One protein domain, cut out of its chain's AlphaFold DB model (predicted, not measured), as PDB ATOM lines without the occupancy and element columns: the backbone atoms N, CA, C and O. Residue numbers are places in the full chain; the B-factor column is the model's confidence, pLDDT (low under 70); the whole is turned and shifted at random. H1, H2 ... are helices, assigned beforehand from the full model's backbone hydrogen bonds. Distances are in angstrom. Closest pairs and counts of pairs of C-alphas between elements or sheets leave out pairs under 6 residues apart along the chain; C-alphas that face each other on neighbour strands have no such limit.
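AT A GLANCE: This is residues 4 to 74 of the 76 residues of an uncharacterized protein of Halieaceae bacterium (UniProt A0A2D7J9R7). A long helix, H1, runs through the middle, with H2 across its last part on one side and a helical hairpin of H3 and H4 packed on the other. A long loop, residues 36 to 48, leads from H2 to H3. The printed 71 residues hold four named helices, H1 to H4, and no named strand: all helix, mostly crossed packing, compact, radius of gyration of the C-alphas 11.2 A, spans 29 by 26 by 22 A.

HOW THE PARTS SIT: Start at the hub, H1, residues 4 to 23. With residues 14 to 21 alone it touches H2, residues 28 to 35, at a steep tilt of 61 degrees; closest are C-alphas 21 and 28, 5.2 A. H3, residues 49 to 60, touches H1 at 38 degrees, steep, opposite ways; closest are C-alphas 19 and 49, 4.9 A. H4, residues 64 to 72, touches H1 at residues 9 to 16 alone, a shallow 20 degrees, the same way; closest are C-alphas 12 and 66, 6.4 A. H2 is apart from H3 and H4. In each helix every O i to N i+4 pair is within hydrogen-bond range.

IN THESE COORDINATES: Find C-alpha 4 at (-7.089, -5.214, 85.324); H1 runs 28.4 A from there. H2 spans 10.7 A, H3 16.6 A, and H4 12.0 A to C-alpha 72 at (14.720, -9.405, 84.207).

THE WHOLE: C-alphas 4 and 25 are the farthest apart, 31.0 A. The printed part has no cut; the H2 to H3 link is long, and no printed residue is under pLDDT 70.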
ATOM      1  N   LEU A   4      -7.804  -4.816  84.112       76.94
ATOM      2  CA  LEU A   4      -7.089  -5.214  85.324       76.94
ATOM      3  C   LEU A   4      -5.673  -5.723  85.029       76.94
ATOM      4  O   LEU A   4      -4.746  -5.377  85.756       76.94
ATOM      5  N   ASP A   5      -5.480  -6.474  83.939       79.44
ATOM      6  CA  ASP A   5      -4.148  -6.953  83.548       79.44
ATOM      7  C   ASP A   5      -3.216  -5.792  83.193       79.44
ATOM      8  O   ASP A   5      -2.033  -5.816  83.527       79.44
ATOM      9  N   THR A   6      -3.736  -4.773  82.507       84.50
ATOM     10  CA  THR A   6      -2.955  -3.600  82.100       84.50
ATOM     11  C   THR A   6      -2.546  -2.763  83.310       84.50
ATOM     12  O   THR A   6      -1.371  -2.419  83.439       84.50
ATOM     13  N   GLU A   7      -3.478  -2.491  84.227       85.75
ATOM     14  CA  GLU A   7      -3.193  -1.731  85.450       85.75
ATOM     15  C   GLU A   7      -2.217  -2.474  86.367       85.75
ATOM     16  O   GLU A   7      -1.261  -1.886  86.870       85.75
ATOM     17  N   MET A   8      -2.379  -3.789  86.517       86.50
ATOM     18  CA  MET A   8      -1.453  -4.614  87.291       86.50
ATOM     19  C   MET A   8      -0.046  -4.622  86.677       86.50
ATOM     20  O   MET A   8       0.939  -4.494  87.404       86.50
ATOM     21  N   ARG A   9       0.077  -4.727  85.344       88.44
ATOM     22  CA  ARG A   9       1.379  -4.638  84.654       88.44
ATOM     23  C   ARG A   9       2.041  -3.282  84.878       88.44
ATOM     24  O   ARG A   9       3.251  -3.231  85.100       88.44
ATOM     25  N   LYS A  10       1.258  -2.201  84.840       89.06
ATOM     26  CA  LYS A  10       1.740  -0.846  85.114       89.06
ATOM     27  C   LYS A  10       2.220  -0.718  86.560       89.06
ATOM     28  O   LYS A  10       3.345  -0.281  86.768       89.06
ATOM     29  N   ALA A  11       1.434  -1.185  87.530       91.31
ATOM     30  CA  ALA A  11       1.801  -1.178  88.947       91.31
ATOM     31  C   ALA A  11       3.083  -1.980  89.224       91.31
ATOM     32  O   ALA A  11       3.995  -1.482  89.883       91.31
ATOM     33  N   ALA A  12       3.201  -3.184  88.656       92.50
ATOM     34  CA  ALA A  12       4.408  -3.994  88.778       92.50
ATOM     35  C   ALA A  12       5.638  -3.270  88.208       92.50
ATOM     36  O   ALA A  12       6.688  -3.239  88.846       92.50
ATOM     37  N   MET A  13       5.505  -2.625  87.043       92.69
ATOM     38  CA  MET A  13       6.587  -1.823  86.468       92.69
ATOM     39  C   MET A  13       6.959  -0.638  87.363       92.69
ATOM     40  O   MET A  13       8.140  -0.383  87.577       92.69
ATOM     41  N   THR A  14       5.972   0.060  87.932       94.62
ATOM     42  CA  THR A  14       6.207   1.158  88.879       94.62
ATOM     43  C   THR A  14       7.021   0.681  90.074       94.62
ATOM     44  O   THR A  14       7.995   1.329  90.446       94.62
ATOM     45  N   TYR A  15       6.677  -0.470  90.652       94.88
ATOM     46  CA  TYR A  15       7.408  -1.011  91.796       94.88
ATOM     47  C   TYR A  15       8.817  -1.464  91.425       94.88
ATOM     48  O   TYR A  15       9.742  -1.217  92.194       94.88
ATOM     49  N   VAL A  16       9.010  -2.056  90.244       94.75
ATOM     50  CA  VAL A  16      10.346  -2.429  89.762       94.75
ATOM     51  C   VAL A  16      11.219  -1.195  89.574       94.75
ATOM     52  O   VAL A  16      12.339  -1.168  90.079       94.75
ATOM     53  N   CYS A  17      10.701  -0.155  88.914       94.50
ATOM     54  CA  CYS A  17      11.414   1.110  88.765       94.50
ATOM     55  C   CYS A  17      11.740   1.720  90.130       94.50
ATOM     56  O   CYS A  17      12.852   2.187  90.316       94.50
ATOM     57  N   HIS A  18      10.821   1.664  91.094       95.44
ATOM     58  CA  HIS A  18      11.035   2.217  92.430       95.44
ATOM     59  C   HIS A  18      12.140   1.485  93.205       95.44
ATOM     60  O   HIS A  18      13.016   2.126  93.788       95.44
ATOM     61  N   VAL A  19      12.145   0.149  93.168       95.25
ATOM     62  CA  VAL A  19      13.205  -0.656  93.792       95.25
ATOM     63  C   VAL A  19      14.543  -0.388  93.110       95.25
ATOM     64  O   VAL A  19      15.519  -0.044  93.766       95.25
ATOM     65  N   LYS A  20      14.583  -0.456  91.777       94.50
ATOM     66  CA  LYS A  20      15.832  -0.316  91.022       94.50
ATOM     67  C   LYS A  20      16.398   1.098  91.052       94.50
ATOM     68  O   LYS A  20      17.615   1.246  91.073       94.50
ATOM     69  N   SER A  21      15.553   2.127  91.098       94.31
ATOM     70  CA  SER A  21      16.018   3.504  91.273       94.31
ATOM     71  C   SER A  21      16.708   3.689  92.622       94.31
ATOM     72  O   SER A  21      17.742   4.347  92.691       94.31
ATOM     73  N   ALA A  22      16.184   3.052  93.675       93.75
ATOM     74  CA  ALA A  22      16.798   3.078  94.997       93.75
ATOM     75  C   ALA A  22      18.100   2.258  95.044       93.75
ATOM     76  O   ALA A  22      19.113   2.771  95.515       93.75
ATOM     77  N   ASP A  23      18.103   1.035  94.503       93.88
ATOM     78  CA  ASP A  23      19.277   0.144  94.494       93.88
ATOM     79  C   ASP A  23      20.461   0.741  93.718       93.88
ATOM     80  O   ASP A  23      21.611   0.648  94.144       93.88
ATOM     81  N   LEU A  24      20.183   1.357  92.566       91.69
ATOM     82  CA  LEU A  24      21.198   1.950  91.691       91.69
ATOM     83  C   LEU A  24      21.514   3.407  92.048       91.69
ATOM     84  O   LEU A  24      22.401   4.000  91.434       91.69
ATOM     85  N   ASN A  25      20.798   3.987  93.017       93.69
ATOM     86  CA  ASN A  25      20.870   5.400  93.383       93.69
ATOM     87  C   ASN A  25      20.717   6.338  92.166       93.69
ATOM     88  O   ASN A  25      21.498   7.271  91.962       93.69
ATOM     89  N   VAL A  26      19.715   6.055  91.331       94.25
ATOM     90  CA  VAL A  26      19.358   6.846  90.144       94.25
ATOM     91  C   VAL A  26      17.971   7.453  90.304       94.25
ATOM     92  O   VAL A  26      17.158   6.992  91.100       94.25
ATOM     93  N   ASP A  27      17.676   8.485  89.518       94.19
ATOM     94  CA  ASP A  27      16.348   9.092  89.513       94.19
ATOM     95  C   ASP A  27      15.277   8.122  88.978       94.19
ATOM     96  O   ASP A  27      15.458   7.469  87.943       94.19
ATOM     97  N   PHE A  28      14.136   8.059  89.671       93.56
ATOM     98  CA  PHE A  28      13.006   7.210  89.291       93.56
ATOM     99  C   PHE A  28      12.472   7.557  87.901       93.56
ATOM    100  O   PHE A  28      12.220   6.664  87.093       93.56
ATOM    101  N   SER A  29      12.307   8.848  87.607       93.06
ATOM    102  CA  SER A  29      11.735   9.303  86.338       93.06
ATOM    103  C   SER A  29      12.686   9.004  85.183       93.06
ATOM    104  O   SER A  29      12.244   8.597  84.109       93.06
ATOM    105  N   ALA A  30      13.993   9.159  85.394       92.81
ATOM    106  CA  ALA A  30      15.016   8.784  84.425       92.81
ATOM    107  C   ALA A  30      14.978   7.277  84.122       92.81
ATOM    108  O   ALA A  30      14.956   6.885  82.952       92.81
ATOM    109  N   LEU A  31      14.900   6.434  85.158       93.00
ATOM    110  CA  LEU A  31      14.796   4.986  84.985       93.00
ATOM    111  C   LEU A  31      13.486   4.591  84.285       93.00
ATOM    112  O   LEU A  31      13.504   3.781  83.356       93.00
ATOM    113  N   TRP A  32      12.363   5.205  84.670       94.12
ATOM    114  CA  TRP A  32      11.073   4.983  84.025       94.12
ATOM    115  C   TRP A  32      11.131   5.306  82.533       94.12
ATOM    116  O   TRP A  32      10.781   4.454  81.722       94.12
ATOM    117  N   HIS A  33      11.624   6.485  82.147       93.25
ATOM    118  CA  HIS A  33      11.737   6.859  80.735       93.25
ATOM    119  C   HIS A  33      12.680   5.942  79.953       93.25
ATOM    120  O   HIS A  33      12.439   5.688  78.774       93.25
ATOM    121  N   SER A  34      13.722   5.404  80.593       91.19
ATOM    122  CA  SER A  34      14.603   4.429  79.950       91.19
ATOM    123  C   SER A  34      13.896   3.104  79.643       91.19
ATOM    124  O   SER A  34      14.271   2.431  78.685       91.19
ATOM    125  N   ILE A  35      12.904   2.707  80.445       88.94
ATOM    126  CA  ILE A  35      12.195   1.427  80.296       88.94
ATOM    127  C   ILE A  35      10.885   1.587  79.504       88.94
ATOM    128  O   ILE A  35      10.519   0.714  78.711       88.94
ATOM    129  N   ARG A  36      10.164   2.690  79.717       88.94
ATOM    130  CA  ARG A  36       8.844   3.014  79.151       88.94
ATOM    131  C   ARG A  36       8.831   4.441  78.573       88.94
ATOM    132  O   ARG A  36       8.077   5.286  79.052       88.94
ATOM    133  N   PRO A  37       9.604   4.728  77.512       88.88
ATOM    134  CA  PRO A  37       9.736   6.087  76.970       88.88
ATOM    135  C   PRO A  37       8.422   6.680  76.439       88.88
ATOM    136  O   PRO A  37       8.283   7.894  76.356       88.88
ATOM    137  N   SER A  38       7.461   5.835  76.057       89.06
ATOM    138  CA  SER A  38       6.172   6.249  75.498       89.06
ATOM    139  C   SER A  38       5.060   6.417  76.538       89.06
ATOM    140  O   SER A  38       3.942   6.761  76.161       89.06
ATOM    141  N   GLU A  39       5.315   6.117  77.814       88.12
ATOM    142  CA  GLU A  39       4.298   6.174  78.867       88.12
ATOM    143  C   GLU A  39       4.572   7.317  79.843       88.12
ATOM    144  O   GLU A  39       5.730   7.555  80.190       88.12
ATOM    145  N   PRO A  40       3.520   7.997  80.336       90.12
ATOM    146  CA  PRO A  40       3.695   9.019  81.355       90.12
ATOM    147  C   PRO A  40       4.317   8.406  82.609       90.12
ATOM    148  O   PRO A  40       3.951   7.298  83.016       90.12
ATOM    149  N   VAL A  41       5.241   9.146  83.220       92.12
ATOM    150  CA  VAL A  41       5.854   8.757  84.492       92.12
ATOM    151  C   VAL A  41       4.752   8.673  85.554       92.12
ATOM    152  O   VAL A  41       3.993   9.632  85.706       92.12
ATOM    153  N   PRO A  42       4.612   7.539  86.255       91.25
ATOM    154  CA  PRO A  42       3.670   7.413  87.356       91.25
ATOM    155  C   PRO A  42       4.182   8.171  88.583       91.25
ATOM    156  O   PRO A  42       5.372   8.467  88.695       91.25
ATOM    157  N   ASP A  43       3.290   8.414  89.539       91.69
ATOM    158  CA  ASP A  43       3.687   8.977  90.824       91.69
ATOM    159  C   ASP A  43       4.677   8.050  91.534       91.69
ATOM    160  O   ASP A  43       4.473   6.833  91.628       91.69
ATOM    161  N   VAL A  44       5.757   8.642  92.047       91.69
ATOM    162  CA  VAL A  44       6.750   7.908  92.831       91.69
ATOM    163  C   VAL A  44       6.079   7.429  94.121       91.69
ATOM    164  O   VAL A  44       5.503   8.256  94.845       91.69
ATOM    165  N   PRO A  45       6.145   6.124  94.442       93.00
ATOM    166  CA  PRO A  45       5.609   5.619  95.695       93.00
ATOM    167  C   PRO A  45       6.203   6.365  96.897       93.00
ATOM    168  O   PRO A  45       7.408   6.568  96.982       93.00
ATOM    169  N   GLN A  46       5.349   6.776  97.836       93.19
ATOM    170  CA  GLN A  46       5.757   7.565  99.012       93.19
ATOM    171  C   GLN A  46       6.278   6.701 100.175       93.19
ATOM    172  O   GLN A  46       6.627   7.214 101.235       93.19
ATOM    173  N   TRP A  47       6.286   5.381 100.004       94.06
ATOM    174  CA  TRP A  47       6.786   4.419 100.981       94.06
ATOM    175  C   TRP A  47       8.206   3.953 100.620       94.06
ATOM    176  O   TRP A  47       8.656   4.188  99.504       94.06
ATOM    177  N   PRO A  48       8.926   3.264 101.522       94.69
ATOM    178  CA  PRO A  48      10.274   2.770 101.239       94.69
ATOM    179  C   PRO A  48      10.328   1.746 100.094       94.69
ATOM    180  O   PRO A  48       9.418   0.931  99.934       94.69
ATOM    181  N   ALA A  49      11.440   1.705  99.355       92.94
ATOM    182  CA  ALA A  49      11.673   0.723  98.286       92.94
ATOM    183  C   ALA A  49      11.489  -0.737  98.749       92.94
ATOM    184  O   ALA A  49      10.934  -1.549  98.011       92.94
ATOM    185  N   ALA A  50      11.853  -1.048  99.999       93.19
ATOM    186  CA  ALA A  50      11.615  -2.358 100.609       93.19
ATOM    187  C   ALA A  50      10.130  -2.768 100.571       93.19
ATOM    188  O   ALA A  50       9.813  -3.887 100.188       93.19
ATOM    189  N   THR A  51       9.205  -1.843 100.844       94.25
ATOM    190  CA  THR A  51       7.762  -2.117 100.760       94.25
ATOM    191  C   THR A  51       7.330  -2.431  99.326       94.25
ATOM    192  O   THR A  51       6.520  -3.328  99.106       94.25
ATOM    193  N   SER A  52       7.891  -1.750  98.320       93.81
ATOM    194  CA  SER A  52       7.634  -2.091  96.913       93.81
ATOM    195  C   SER A  52       8.180  -3.468  96.530       93.81
ATOM    196  O   SER A  52       7.547  -4.168  95.740       93.81
ATOM    197  N   LYS A  53       9.314  -3.877  97.105       93.19
ATOM    198  CA  LYS A  53       9.883  -5.216  96.920       93.19
ATOM    199  C   LYS A  53       8.976  -6.302  97.511       93.19
ATOM    200  O   LYS A  53       8.691  -7.294  96.837       93.19
ATOM    201  N   ASP A  54       8.447  -6.082  98.712       93.56
ATOM    202  CA  ASP A  54       7.499  -7.004  99.351       93.56
ATOM    203  C   ASP A  54       6.206  -7.143  98.529       93.56
ATOM    204  O   ASP A  54       5.724  -8.254  98.296       93.56
ATOM    205  N   LEU A  55       5.679  -6.025  98.010       92.12
ATOM    206  CA  LEU A  55       4.512  -6.029  97.120       92.12
ATOM    207  C   LEU A  55       4.776  -6.827  95.839       92.12
ATOM    208  O   LEU A  55       3.950  -7.655  95.455       92.12
ATOM    209  N   LEU A  56       5.933  -6.629  95.200       92.81
ATOM    210  CA  LEU A  56       6.329  -7.409  94.025       92.81
ATOM    211  C   LEU A  56       6.413  -8.899  94.342       92.81
ATOM    212  O   LEU A  56       5.905  -9.701  93.566       92.81
ATOM    213  N   THR A  57       6.994  -9.268  95.481       90.81
ATOM    214  CA  THR A  57       7.080 -10.666  95.929       90.81
ATOM    215  C   THR A  57       5.690 -11.290  96.068       90.81
ATOM    216  O   THR A  57       5.451 -12.389  95.570       90.81
ATOM    217  N   GLY A  58       4.735 -10.561  96.657       89.75
ATOM    218  CA  GLY A  58       3.339 -10.997  96.732       89.75
ATOM    219  C   GLY A  58       2.674 -11.143  95.358       89.75
ATOM    220  O   GLY A  58       1.936 -12.099  95.123       89.75
ATOM    221  N   MET A  59       2.962 -10.232  94.423       89.25
ATOM    222  CA  MET A  59       2.434 -10.282  93.055       89.25
ATOM    223  C   MET A  59       3.014 -11.447  92.234       89.25
ATOM    224  O   MET A  59       2.284 -12.025  91.431       89.25
ATOM    225  N   ARG A  60       4.287 -11.825  92.446       89.69
ATOM    226  CA  ARG A  60       4.936 -12.959  91.753       89.69
ATOM    227  C   ARG A  60       4.203 -14.272  91.978       89.69
ATOM    228  O   ARG A  60       4.049 -15.037  91.037       89.69
ATOM    229  N   ALA A  61       3.713 -14.505  93.196       83.00
ATOM    230  CA  ALA A  61       3.117 -15.780  93.593       83.00
ATOM    231  C   ALA A  61       1.954 -16.242  92.694       83.00
ATOM    232  O   ALA A  61       1.651 -17.430  92.660       83.00
ATOM    233  N   ASN A  62       1.306 -15.320  91.975       81.56
ATOM    234  CA  ASN A  62       0.180 -15.616  91.092       81.56
ATOM    235  C   ASN A  62       0.326 -14.965  89.704       81.56
ATOM    236  O   ASN A  62      -0.684 -14.747  89.028       81.56
ATOM    237  N   ASN A  63       1.539 -14.564  89.298       86.25
ATOM    238  CA  ASN A  63       1.708 -13.827  88.050       86.25
ATOM    239  C   ASN A  63       3.061 -14.007  87.345       86.25
ATOM    240  O   ASN A  63       4.028 -13.298  87.635       86.25
ATOM    241  N   ASP A  64       3.066 -14.838  86.301       88.44
ATOM    242  CA  ASP A  64       4.233 -15.120  85.455       88.44
ATOM    243  C   ASP A  64       4.843 -13.860  84.820       88.44
ATOM    244  O   ASP A  64       6.053 -13.773  84.614       88.44
ATOM    245  N   PHE A  65       4.023 -12.848  84.498       87.94
ATOM    246  CA  PHE A  65       4.545 -11.594  83.954       87.94
ATOM    247  C   PHE A  65       5.347 -10.833  85.009       87.94
ATOM    248  O   PHE A  65       6.415 -10.310  84.693       87.94
ATOM    249  N   VAL A  66       4.850 -10.761  86.246       88.44
ATOM    250  CA  VAL A  66       5.560 -10.088  87.342       88.44
ATOM    251  C   VAL A  66       6.812 -10.866  87.730       88.44
ATOM    252  O   VAL A  66       7.842 -10.243  87.976       88.44
ATOM    253  N   GLU A  67       6.761 -12.197  87.724       91.69
ATOM    254  CA  GLU A  67       7.942 -13.040  87.917       91.69
ATOM    255  C   GLU A  67       9.008 -12.759  86.854       91.69
ATOM    256  O   GLU A  67      10.121 -12.354  87.196       91.69
ATOM    257  N   ALA A  68       8.659 -12.851  85.569       90.50
ATOM    258  CA  ALA A  68       9.583 -12.559  84.477       90.50
ATOM    259  C   ALA A  68      10.138 -11.126  84.548       90.50
ATOM    260  O   ALA A  68      11.307 -10.888  84.236       90.50
ATOM    261  N   LEU A  69       9.314 -10.164  84.976       90.19
ATOM    262  CA  LEU A  69       9.728  -8.780  85.169       90.19
ATOM    263  C   LEU A  69      10.758  -8.661  86.299       90.19
ATOM    264  O   LEU A  69      11.797  -8.033  86.114       90.19
ATOM    265  N   CYS A  70      10.498  -9.280  87.449       90.38
ATOM    266  CA  CYS A  70      11.407  -9.230  88.587       90.38
ATOM    267  C   CYS A  70      12.730  -9.936  88.293       90.38
ATOM    268  O   CYS A  70      13.777  -9.383  88.608       90.38
ATOM    269  N   VAL A  71      12.699 -11.081  87.604       91.00
ATOM    270  CA  VAL A  71      13.911 -11.774  87.140       91.00
ATOM    271  C   VAL A  71      14.711 -10.884  86.189       91.00
ATOM    272  O   VAL A  71      15.910 -10.705  86.376       91.00
ATOM    273  N   LYS A  72      14.053 -10.267  85.196       90.81
ATOM    274  CA  LYS A  72      14.720  -9.405  84.207       90.81
ATOM    275  C   LYS A  72      15.461  -8.233  84.845       90.81
ATOM    276  O   LYS A  72      16.506  -7.831  84.344       90.81
ATOM    277  N   TYR A  73      14.880  -7.651  85.887       88.81
ATOM    278  CA  TYR A  73      15.452  -6.494  86.559       88.81
ATOM    279  C   TYR A  73      16.187  -6.860  87.844       88.81
ATOM    280  O   TYR A  73      16.568  -5.950  88.566       88.81
ATOM    281  N   GLU A  74      16.416  -8.145  88.131       89.00
ATOM    282  CA  GLU A  74      17.140  -8.617  89.322       89.00
ATOM    283  C   GLU A  74      16.538  -8.075  90.629       89.00
ATOM    284  O   GLU A  74      17.237  -7.591  91.521       89.00
TER     285      GLU A  74